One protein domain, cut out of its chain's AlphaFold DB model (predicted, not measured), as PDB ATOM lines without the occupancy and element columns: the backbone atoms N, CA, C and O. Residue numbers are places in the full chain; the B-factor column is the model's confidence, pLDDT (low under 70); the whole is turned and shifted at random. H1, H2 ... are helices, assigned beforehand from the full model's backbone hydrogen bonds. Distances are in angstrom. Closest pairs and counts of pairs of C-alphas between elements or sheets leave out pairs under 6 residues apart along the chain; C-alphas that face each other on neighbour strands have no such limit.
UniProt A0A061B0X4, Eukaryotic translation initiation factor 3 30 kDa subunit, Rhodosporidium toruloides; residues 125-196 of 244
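This is residues 125 to 196 of the 244 residues of the protein "Eukaryotic translation initiation factor 3 30 kDa subunit" of Rhodosporidium toruloides (UniProt A0A061B0X4). Three helices, H1, H2 and H3, follow each other in an open zigzag, each turning back on the one before; neighbours in the chain come close beside the turns without clearly touching, a loose set rather than a packed bundle. Residues 125 to 133 run back beside H1, and at the other end residues 183 to 196 of H3 stick out as a free arm. You have 72 residues here with three named helices, in the order H1, H2, H3, and no named strand: the class is all helix. The whole is loose, with a radius of gyration of the C-alphas of 13.9 A, and spans 38 by 33 by 23 A.

Start with H1, residues 134 to 152, and go on to H2, residues 158 to 170. They are close but not clearly touching; their closest C-alphas, those of His 152 and Phe 158, are 6.3 A apart. They run opposite ways at a shallow tilt of 28 degrees. Next comes H3, residues 175 to 196, close to H2 but not clearly touching it. Their closest C-alphas, those of Ala 170 and Val 178, are 6.3 A apart, and they too run opposite ways at a shallow tilt of 28 degrees. H1 and H3 are apart. In H1, H2 and H3 every O i to N i+4 pair is within hydrogen-bond range.

Find C-alpha 134 at (-8.080, -19.238, -16.477); from there H1 runs 26.8 A to C-alpha 152. H2 begins at C-alpha 158, at (-10.141, -22.003, -43.757), and is 18.1 A long. H3, the longest helix, runs 31.8 A from C-alpha 175 to C-alpha 196 at (-30.401, -25.543, -39.340).

The C-alphas farthest apart, those of Asn 130 and Glu 196, are 38.5 A apart. The printed part has no cut, and both links, H1 to H2 and H2 to H3, are tight. The mean pLDDT of the printed part is 92.0, and no printed residue is under 70.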
ATOM      1  N   ASN A 125      -1.425  -7.638 -31.254       77.00
ATOM      2  CA  ASN A 125      -1.099  -9.052 -31.352       77.00
ATOM      3  C   ASN A 125      -1.606  -9.815 -30.118       77.00
ATOM      4  O   ASN A 125      -0.958  -9.770 -29.072       77.00
ATOM      5  N   PRO A 126      -2.687 -10.610 -30.219       78.31
ATOM      6  CA  PRO A 126      -3.200 -11.394 -29.088       78.31
ATOM      7  C   PRO A 126      -2.156 -12.339 -28.464       78.31
ATOM      8  O   PRO A 126      -2.269 -12.701 -27.301       78.31
ATOM      9  N   LEU A 127      -1.102 -12.698 -29.204       79.62
ATOM     10  CA  LEU A 127       0.004 -13.539 -28.733       79.62
ATOM     11  C   LEU A 127       0.892 -12.886 -27.659       79.62
ATOM     12  O   LEU A 127       1.614 -13.600 -26.969       79.62
ATOM     13  N   GLU A 128       0.854 -11.562 -27.508       82.75
ATOM     14  CA  GLU A 128       1.658 -10.824 -26.521       82.75
ATOM     15  C   GLU A 128       0.952 -10.710 -25.153       82.75
ATOM     16  O   GLU A 128       1.501 -10.164 -24.192       82.75
ATOM     17  N   MET A 129      -0.258 -11.265 -25.021       77.81
ATOM     18  CA  MET A 129      -1.027 -11.209 -23.782       77.81
ATOM     19  C   MET A 129      -0.449 -12.126 -22.693       77.81
ATOM     20  O   MET A 129      -0.328 -13.342 -22.853       77.81
ATOM     21  N   ASN A 130      -0.143 -11.540 -21.534       80.12
ATOM     22  CA  ASN A 130       0.372 -12.261 -20.369       80.12
ATOM     23  C   ASN A 130      -0.728 -13.101 -19.698       80.12
ATOM     24  O   ASN A 130      -1.393 -12.631 -18.779       80.12
ATOM     25  N   CYS A 131      -0.893 -14.354 -20.119       85.56
ATOM     26  CA  CYS A 131      -1.909 -15.252 -19.566       85.56
ATOM     27  C   CYS A 131      -1.431 -15.916 -18.267       85.56
ATOM     28  O   CYS A 131      -0.505 -16.730 -18.285       85.56
ATOM     29  N   ARG A 132      -2.060 -15.589 -17.131       86.19
ATOM     30  CA  ARG A 132      -1.749 -16.165 -15.808       86.19
ATOM     31  C   ARG A 132      -2.941 -16.865 -15.170       86.19
ATOM     32  O   ARG A 132      -2.755 -17.812 -14.408       86.19
ATOM     33  N   THR A 133      -4.153 -16.420 -15.476       91.88
ATOM     34  CA  THR A 133      -5.399 -16.968 -14.945       91.88
ATOM     35  C   THR A 133      -6.171 -17.750 -16.009       91.88
ATOM     36  O   THR A 133      -5.911 -17.655 -17.210       91.88
ATOM     37  N   LYS A 134      -7.156 -18.542 -15.569       90.00
ATOM     38  CA  LYS A 134      -8.080 -19.238 -16.477       90.00
ATOM     39  C   LYS A 134      -8.885 -18.252 -17.333       90.00
ATOM     40  O   LYS A 134      -9.194 -18.567 -18.480       90.00
ATOM     41  N   GLU A 135      -9.226 -17.097 -16.769       89.62
ATOM     42  CA  GLU A 135      -9.962 -16.039 -17.462       89.62
ATOM     43  C   GLU A 135      -9.091 -15.427 -18.563       89.62
ATOM     44  O   GLU A 135      -9.550 -15.341 -19.701       89.62
ATOM     45  N   ASP A 136      -7.804 -15.184 -18.299       87.69
ATOM     46  CA  ASP A 136      -6.865 -14.671 -19.306       87.69
ATOM     47  C   ASP A 136      -6.741 -15.625 -20.506       87.69
ATOM     48  O   ASP A 136      -6.770 -15.195 -21.655       87.69
ATOM     49  N   PHE A 137      -6.662 -16.941 -20.264       89.88
ATOM     50  CA  PHE A 137      -6.637 -17.934 -21.348       89.88
ATOM     51  C   PHE A 137      -7.951 -17.978 -22.138       89.88
ATOM     52  O   PHE A 137      -7.938 -18.268 -23.336       89.88
ATOM     53  N   SER A 138      -9.083 -17.690 -21.492       90.94
ATOM     54  CA  SER A 138     -10.368 -17.587 -22.185       90.94
ATOM     55  C   SER A 138     -10.437 -16.336 -23.065       90.94
ATOM     56  O   SER A 138     -10.834 -16.440 -24.226       90.94
ATOM     57  N   ALA A 139      -9.950 -15.193 -22.570       89.19
ATOM     58  CA  ALA A 139      -9.829 -13.963 -23.344       89.19
ATOM     59  C   ALA A 139      -8.853 -14.137 -24.521       89.19
ATOM     60  O   ALA A 139      -9.152 -13.720 -25.640       89.19
ATOM     61  N   LEU A 140      -7.736 -14.847 -24.307       90.25
ATOM     62  CA  LEU A 140      -6.746 -15.146 -25.345       90.25
ATOM     63  C   LEU A 140      -7.370 -15.959 -26.478       90.25
ATOM     64  O   LEU A 140      -7.164 -15.652 -27.650       90.25
ATOM     65  N   ALA A 141      -8.128 -17.000 -26.126       90.69
ATOM     66  CA  ALA A 141      -8.788 -17.861 -27.098       90.69
ATOM     67  C   ALA A 141      -9.767 -17.066 -27.973       90.69
ATOM     68  O   ALA A 141      -9.768 -17.241 -29.192       90.69
ATOM     69  N   VAL A 142     -10.545 -16.160 -27.369       91.50
ATOM     70  CA  VAL A 142     -11.464 -15.272 -28.095       91.50
ATOM     71  C   VAL A 142     -10.685 -14.341 -29.022       91.50
ATOM     72  O   VAL A 142     -10.906 -14.384 -30.231       91.50
ATOM     73  N   ALA A 143      -9.710 -13.589 -28.505       90.62
ATOM     74  CA  ALA A 143      -8.940 -12.627 -29.296       90.62
ATOM     75  C   ALA A 143      -8.173 -13.278 -30.468       90.62
ATOM     76  O   ALA A 143      -8.151 -12.743 -31.580       90.62
ATOM     77  N   LEU A 144      -7.583 -14.464 -30.258       90.75
ATOM     78  CA  LEU A 144      -6.939 -15.237 -31.326       90.75
ATOM     79  C   LEU A 144      -7.948 -15.715 -32.371       90.75
ATOM     80  O   LEU A 144      -7.680 -15.612 -33.570       90.75
ATOM     81  N   SER A 145      -9.097 -16.234 -31.931       91.75
ATOM     82  CA  SER A 145     -10.138 -16.710 -32.840       91.75
ATOM     83  C   SER A 145     -10.697 -15.579 -33.706       91.75
ATOM     84  O   SER A 145     -10.780 -15.747 -34.921       91.75
ATOM     85  N   ASP A 146     -10.963 -14.409 -33.122       91.44
ATOM     86  CA  ASP A 146     -11.459 -13.233 -33.839       91.44
ATOM     87  C   ASP A 146     -10.443 -12.755 -34.882       91.44
ATOM     88  O   ASP A 146     -10.800 -12.559 -36.043       91.44
ATOM     89  N   SER A 147      -9.158 -12.663 -34.516       90.06
ATOM     90  CA  SER A 147      -8.094 -12.265 -35.449       90.06
ATOM     91  C   SER A 147      -7.961 -13.235 -36.633       90.06
ATOM     92  O   SER A 147      -7.833 -12.812 -37.785       90.06
ATOM     93  N   LEU A 148      -8.033 -14.547 -36.373       91.00
ATOM     94  CA  LEU A 148      -7.958 -15.580 -37.413       91.00
ATOM     95  C   LEU A 148      -9.191 -15.571 -38.323       91.00
ATOM     96  O   LEU A 148      -9.053 -15.686 -39.543       91.00
ATOM     97  N   ILE A 149     -10.389 -15.416 -37.755       92.69
ATOM     98  CA  ILE A 149     -11.647 -15.367 -38.506       92.69
ATOM     99  C   ILE A 149     -11.690 -14.107 -39.374       92.69
ATOM    100  O   ILE A 149     -11.912 -14.213 -40.578       92.69
ATOM    101  N   GLN A 150     -11.412 -12.929 -38.809       91.38
ATOM    102  CA  GLN A 150     -11.435 -11.661 -39.544       91.38
ATOM    103  C   GLN A 150     -10.495 -11.670 -40.756       91.38
ATOM    104  O   GLN A 150     -10.846 -11.147 -41.811       91.38
ATOM    105  N   LYS A 151      -9.316 -12.290 -40.627       90.56
ATOM    106  CA  LYS A 151      -8.311 -12.327 -41.697       90.56
ATOM    107  C   LYS A 151      -8.530 -13.452 -42.708       90.56
ATOM    108  O   LYS A 151      -8.221 -13.272 -43.885       90.56
ATOM    109  N   HIS A 152      -9.022 -14.616 -42.275       93.38
ATOM    110  CA  HIS A 152      -8.958 -15.838 -43.085       93.38
ATOM    111  C   HIS A 152     -10.294 -16.557 -43.312       93.38
ATOM    112  O   HIS A 152     -10.320 -17.468 -44.138       93.38
ATOM    113  N   ALA A 153     -11.406 -16.155 -42.683       91.81
ATOM    114  CA  ALA A 153     -12.683 -16.873 -42.808       91.81
ATOM    115  C   ALA A 153     -13.258 -16.903 -44.234       91.81
ATOM    116  O   ALA A 153     -13.956 -17.848 -44.593       91.81
ATOM    117  N   GLY A 154     -12.943 -15.908 -45.069       94.06
ATOM    118  CA  GLY A 154     -13.347 -15.891 -46.481       94.06
ATOM    119  C   GLY A 154     -12.581 -16.882 -47.369       94.06
ATOM    120  O   GLY A 154     -12.942 -17.085 -48.528       94.06
ATOM    121  N   SER A 155     -11.514 -17.504 -46.858       94.69
ATOM    122  CA  SER A 155     -10.722 -18.470 -47.615       94.69
ATOM    123  C   SER A 155     -11.415 -19.827 -47.677       94.69
ATOM    124  O   SER A 155     -11.788 -20.404 -46.658       94.69
ATOM    125  N   LYS A 156     -11.474 -20.423 -48.873       95.31
ATOM    126  CA  LYS A 156     -11.955 -21.806 -49.064       95.31
ATOM    127  C   LYS A 156     -11.124 -22.838 -48.290       95.31
ATOM    128  O   LYS A 156     -11.602 -23.933 -48.021       95.31
ATOM    129  N   LEU A 157      -9.885 -22.491 -47.935       94.19
ATOM    130  CA  LEU A 157      -8.972 -23.349 -47.179       94.19
ATOM    131  C   LEU A 157      -9.138 -23.203 -45.660       94.19
ATOM    132  O   LEU A 157      -8.507 -23.950 -44.918       94.19
ATOM    133  N   PHE A 158      -9.980 -22.276 -45.186       94.69
ATOM    134  CA  PHE A 158     -10.141 -22.003 -43.757       94.69
ATOM    135  C   PHE A 158     -10.619 -23.233 -42.976       94.69
ATOM    136  O   PHE A 158     -10.118 -23.497 -41.891       94.69
ATOM    137  N   GLY A 159     -11.513 -24.043 -43.555       93.00
ATOM    138  CA  GLY A 159     -11.959 -25.295 -42.931       93.00
ATOM    139  C   GLY A 159     -10.813 -26.284 -42.680       93.00
ATOM    140  O   GLY A 159     -10.683 -26.799 -41.573       93.00
ATOM    141  N   ASN A 160      -9.941 -26.492 -43.675       94.94
ATOM    142  CA  ASN A 160      -8.769 -27.368 -43.543       94.94
ATOM    143  C   ASN A 160      -7.746 -26.794 -42.556       94.94
ATOM    144  O   ASN A 160      -7.172 -27.531 -41.760       94.94
ATOM    145  N   PHE A 161      -7.545 -25.474 -42.585       95.62
ATOM    146  CA  PHE A 161      -6.688 -24.778 -41.631       95.62
ATOM    147  C   PHE A 161      -7.161 -24.980 -40.186       95.62
ATOM    148  O   PHE A 161      -6.341 -25.273 -39.322       95.62
ATOM    149  N   VAL A 162      -8.466 -24.865 -39.915       94.25
ATOM    150  CA  VAL A 162      -9.019 -25.057 -38.565       94.25
ATOM    151  C   VAL A 162      -8.838 -26.498 -38.083       94.25
ATOM    152  O   VAL A 162      -8.474 -26.695 -36.924       94.25
ATOM    153  N   ASP A 163      -9.040 -27.498 -38.948       92.94
ATOM    154  CA  ASP A 163      -8.776 -28.908 -38.607       92.94
ATOM    155  C   ASP A 163      -7.303 -29.138 -38.230       92.94
ATOM    156  O   ASP A 163      -6.986 -29.726 -37.193       92.94
ATOM    157  N   GLU A 164      -6.391 -28.610 -39.045       95.75
ATOM    158  CA  GLU A 164      -4.953 -28.716 -38.814       95.75
ATOM    159  C   GLU A 164      -4.499 -27.988 -37.552       95.75
ATOM    160  O   GLU A 164      -3.774 -28.561 -36.735       95.75
ATOM    161  N   LEU A 165      -4.983 -26.767 -37.342       94.62
ATOM    162  CA  LEU A 165      -4.693 -25.985 -36.151       94.62
ATOM    163  C   LEU A 165      -5.185 -26.700 -34.888       94.62
ATOM    164  O   LEU A 165      -4.434 -26.809 -33.921       94.62
ATOM    165  N   ALA A 166      -6.408 -27.240 -34.894       93.75
ATOM    166  CA  ALA A 166      -6.955 -27.973 -33.755       93.75
ATOM    167  C   ALA A 166      -6.100 -29.201 -33.401       93.75
ATOM    168  O   ALA A 166      -5.839 -29.462 -32.226       93.75
ATOM    169  N   ARG A 167      -5.611 -29.929 -34.411       94.56
ATOM    170  CA  ARG A 167      -4.726 -31.087 -34.228       94.56
ATOM    171  C   ARG A 167      -3.367 -30.694 -33.649       94.56
ATOM    172  O   ARG A 167      -2.882 -31.363 -32.740       94.56
ATOM    173  N   LEU A 168      -2.766 -29.615 -34.156       96.00
ATOM    174  CA  LEU A 168      -1.473 -29.106 -33.687       96.00
ATOM    175  C   LEU A 168      -1.560 -28.577 -32.251       96.00
ATOM    176  O   LEU A 168      -0.695 -28.886 -31.435       96.00
ATOM    177  N   LEU A 169      -2.627 -27.847 -31.913       94.31
ATOM    178  CA  LEU A 169      -2.871 -27.358 -30.552       94.31
ATOM    179  C   LEU A 169      -3.173 -28.489 -29.562       94.31
ATOM    180  O   LEU A 169      -2.883 -28.358 -28.375       94.31
ATOM    181  N   ALA A 170      -3.736 -29.602 -30.037       95.00
ATOM    182  CA  ALA A 170      -4.014 -30.776 -29.217       95.00
ATOM    183  C   ALA A 170      -2.800 -31.706 -29.030       95.00
ATOM    184  O   ALA A 170      -2.840 -32.566 -28.153       95.00
ATOM    185  N   ALA A 171      -1.722 -31.543 -29.804       95.62
ATOM    186  CA  ALA A 171      -0.535 -32.400 -29.742       95.62
ATOM    187  C   ALA A 171       0.124 -32.529 -28.346       95.62
ATOM    188  O   ALA A 171       0.540 -33.638 -28.009       95.62
ATOM    189  N   PRO A 172       0.229 -31.471 -27.511       96.19
ATOM    190  CA  PRO A 172       0.803 -31.585 -26.167       96.19
ATOM    191  C   PRO A 172      -0.190 -32.073 -25.094       96.19
ATOM    192  O   PRO A 172       0.209 -32.259 -23.944       96.19
ATOM    193  N   LEU A 173      -1.473 -32.253 -25.428       94.94
ATOM    194  CA  LEU A 173      -2.509 -32.653 -24.473       94.94
ATOM    195  C   LEU A 173      -2.501 -34.166 -24.215       94.94
ATOM    196  O   LEU A 173      -2.143 -34.975 -25.072       94.94
ATOM    197  N   LYS A 174      -2.968 -34.574 -23.032       96.94
ATOM    198  CA  LYS A 174      -3.181 -35.997 -22.709       96.94
ATOM    199  C   LYS A 174      -4.413 -36.541 -23.436       96.94
ATOM    200  O   LYS A 174      -5.340 -35.798 -23.748       96.94
ATOM    201  N   SER A 175      -4.483 -37.865 -23.616       95.25
ATOM    202  CA  SER A 175      -5.614 -38.537 -24.286       95.25
ATOM    203  C   SER A 175      -6.988 -38.119 -23.735       95.25
ATOM    204  O   SER A 175      -7.914 -37.865 -24.505       95.25
ATOM    205  N   ASP A 176      -7.119 -37.983 -22.413       96.19
ATOM    206  CA  ASP A 176      -8.382 -37.583 -21.777       96.19
ATOM    207  C   ASP A 176      -8.768 -36.129 -22.093       96.19
ATOM    208  O   ASP A 176      -9.943 -35.804 -22.256       96.19
ATOM    209  N   GLU A 177      -7.779 -35.241 -22.210       95.31
ATOM    210  CA  GLU A 177      -7.971 -33.830 -22.556       95.31
ATOM    211  C   GLU A 177      -8.358 -33.680 -24.032       95.31
ATOM    212  O   GLU A 177      -9.309 -32.964 -24.347       95.31
ATOM    213  N   VAL A 178      -7.720 -34.444 -24.926       95.81
ATOM    214  CA  VAL A 178      -8.115 -34.545 -26.341       95.81
ATOM    215  C   VAL A 178      -9.552 -35.070 -26.471       95.81
ATOM    216  O   VAL A 178     -10.332 -34.573 -27.288       95.81
ATOM    217  N   GLY A 179      -9.944 -36.031 -25.627       95.44
ATOM    218  CA  GLY A 179     -11.319 -36.528 -25.543       95.44
ATOM    219  C   GLY A 179     -12.341 -35.434 -25.208       95.44
ATOM    220  O   GLY A 179     -13.410 -35.386 -25.821       95.44
ATOM    221  N   LYS A 180     -12.002 -34.509 -24.298       94.69
ATOM    222  CA  LYS A 180     -12.859 -33.358 -23.950       94.69
ATOM    223  C   LYS A 180     -13.014 -32.379 -25.114       94.69
ATOM    224  O   LYS A 180     -14.134 -31.952 -25.395       94.69
ATOM    225  N   VAL A 181     -11.926 -32.061 -25.822       94.25
ATOM    226  CA  VAL A 181     -11.967 -31.191 -27.014       94.25
ATOM    227  C   VAL A 181     -12.844 -31.811 -28.106       94.25
ATOM    228  O   VAL A 181     -13.710 -31.138 -28.665       94.25
ATOM    229  N   ARG A 182     -12.704 -33.122 -28.352       94.81
ATOM    230  CA  ARG A 182     -13.555 -33.858 -29.302       94.81
ATOM    231  C   ARG A 182     -15.038 -33.751 -28.944       94.81
ATOM    232  O   ARG A 182     -15.853 -33.476 -29.821       94.81
ATOM    233  N   ALA A 183     -15.392 -33.968 -27.677       96.25
ATOM    234  CA  ALA A 183     -16.778 -33.867 -27.221       96.25
ATOM    235  C   ALA A 183     -17.341 -32.446 -27.410       96.25
ATOM    236  O   ALA A 183     -18.472 -32.290 -27.866       96.25
ATOM    237  N   SER A 184     -16.538 -31.412 -27.133       94.62
ATOM    238  CA  SER A 184     -16.920 -30.013 -27.370       94.62
ATOM    239  C   SER A 184     -17.215 -29.730 -28.850       94.62
ATOM    240  O   SER A 184     -18.262 -29.161 -29.160       94.62
ATOM    241  N   MET A 185     -16.365 -30.199 -29.770       93.31
ATOM    242  CA  MET A 185     -16.580 -30.044 -31.217       93.31
ATOM    243  C   MET A 185     -17.803 -30.826 -31.722       93.31
ATOM    244  O   MET A 185     -18.548 -30.330 -32.568       93.31
ATOM    245  N   ALA A 186     -18.050 -32.025 -31.183       95.75
ATOM    246  CA  ALA A 186     -19.238 -32.813 -31.511       95.75
ATOM    247  C   ALA A 186     -20.534 -32.114 -31.063       95.75
ATOM    248  O   ALA A 186     -21.499 -32.069 -31.826       95.75
ATOM    249  N   ASN A 187     -20.542 -31.517 -29.867       96.38
ATOM    250  CA  ASN A 187     -21.679 -30.736 -29.376       96.38
ATOM    251  C   ASN A 187     -21.952 -29.516 -30.265       96.38
ATOM    252  O   ASN A 187     -23.094 -29.294 -30.656       96.38
ATOM    253  N   LEU A 188     -20.905 -28.789 -30.675       94.31
ATOM    254  CA  LEU A 188     -21.031 -27.660 -31.601       94.31
ATOM    255  C   LEU A 188     -21.658 -28.088 -32.937       94.31
ATOM    256  O   LEU A 188     -22.528 -27.393 -33.465       94.31
ATOM    257  N   ALA A 189     -21.265 -29.245 -33.474       94.38
ATOM    258  CA  ALA A 189     -21.865 -29.793 -34.690       94.38
ATOM    259  C   ALA A 189     -23.357 -30.125 -34.504       94.38
ATOM    260  O   ALA A 189     -24.174 -29.787 -35.362       94.38
ATOM    261  N   MET A 190     -23.733 -30.732 -33.371       95.94
ATOM    262  CA  MET A 190     -25.140 -31.003 -33.051       95.94
ATOM    263  C   MET A 190     -25.954 -29.715 -32.914       95.94
ATOM    264  O   MET A 190     -27.090 -29.662 -33.386       95.94
ATOM    265  N   ASP A 191     -25.399 -28.677 -32.291       94.38
ATOM    266  CA  ASP A 191     -26.089 -27.401 -32.104       94.38
ATOM    267  C   ASP A 191     -26.280 -26.661 -33.431       94.38
ATOM    268  O   ASP A 191     -27.385 -26.190 -33.703       94.38
ATOM    269  N   LYS A 192     -25.281 -26.673 -34.325       94.25
ATOM    270  CA  LYS A 192     -25.447 -26.185 -35.706       94.25
ATOM    271  C   LYS A 192     -26.534 -26.956 -36.456       94.25
ATOM    272  O   LYS A 192     -27.421 -26.338 -37.034       94.25
ATOM    273  N   GLN A 193     -26.546 -28.286 -36.362       92.19
ATOM    274  CA  GLN A 193     -27.569 -29.110 -37.010       92.19
ATOM    275  C   GLN A 193     -28.983 -28.833 -36.464       92.19
ATOM    276  O   GLN A 193     -29.966 -28.876 -37.207       92.19
ATOM    277  N   LYS A 194     -29.120 -28.570 -35.158       93.94
ATOM    278  CA  LYS A 194     -30.402 -28.181 -34.549       93.94
ATOM    279  C   LYS A 194     -30.853 -26.808 -35.040       93.94
ATOM    280  O   LYS A 194     -32.029 -26.665 -35.358       93.94
ATOM    281  N   LEU A 195     -29.945 -25.834 -35.122       90.25
ATOM    282  CA  LEU A 195     -30.239 -24.493 -35.636       90.25
ATOM    283  C   LEU A 195     -30.669 -24.534 -37.105       90.25
ATOM    284  O   LEU A 195     -31.669 -23.915 -37.455       90.25
ATOM    285  N   GLU A 196     -30.004 -25.332 -37.941       89.62
ATOM    286  CA  GLU A 196     -30.401 -25.543 -39.340       89.62
ATOM    287  C   GLU A 196     -31.803 -26.163 -39.449       89.62
ATOM    288  O   GLU A 196     -32.641 -25.701 -40.221       89.62
TER     289      GLU A 196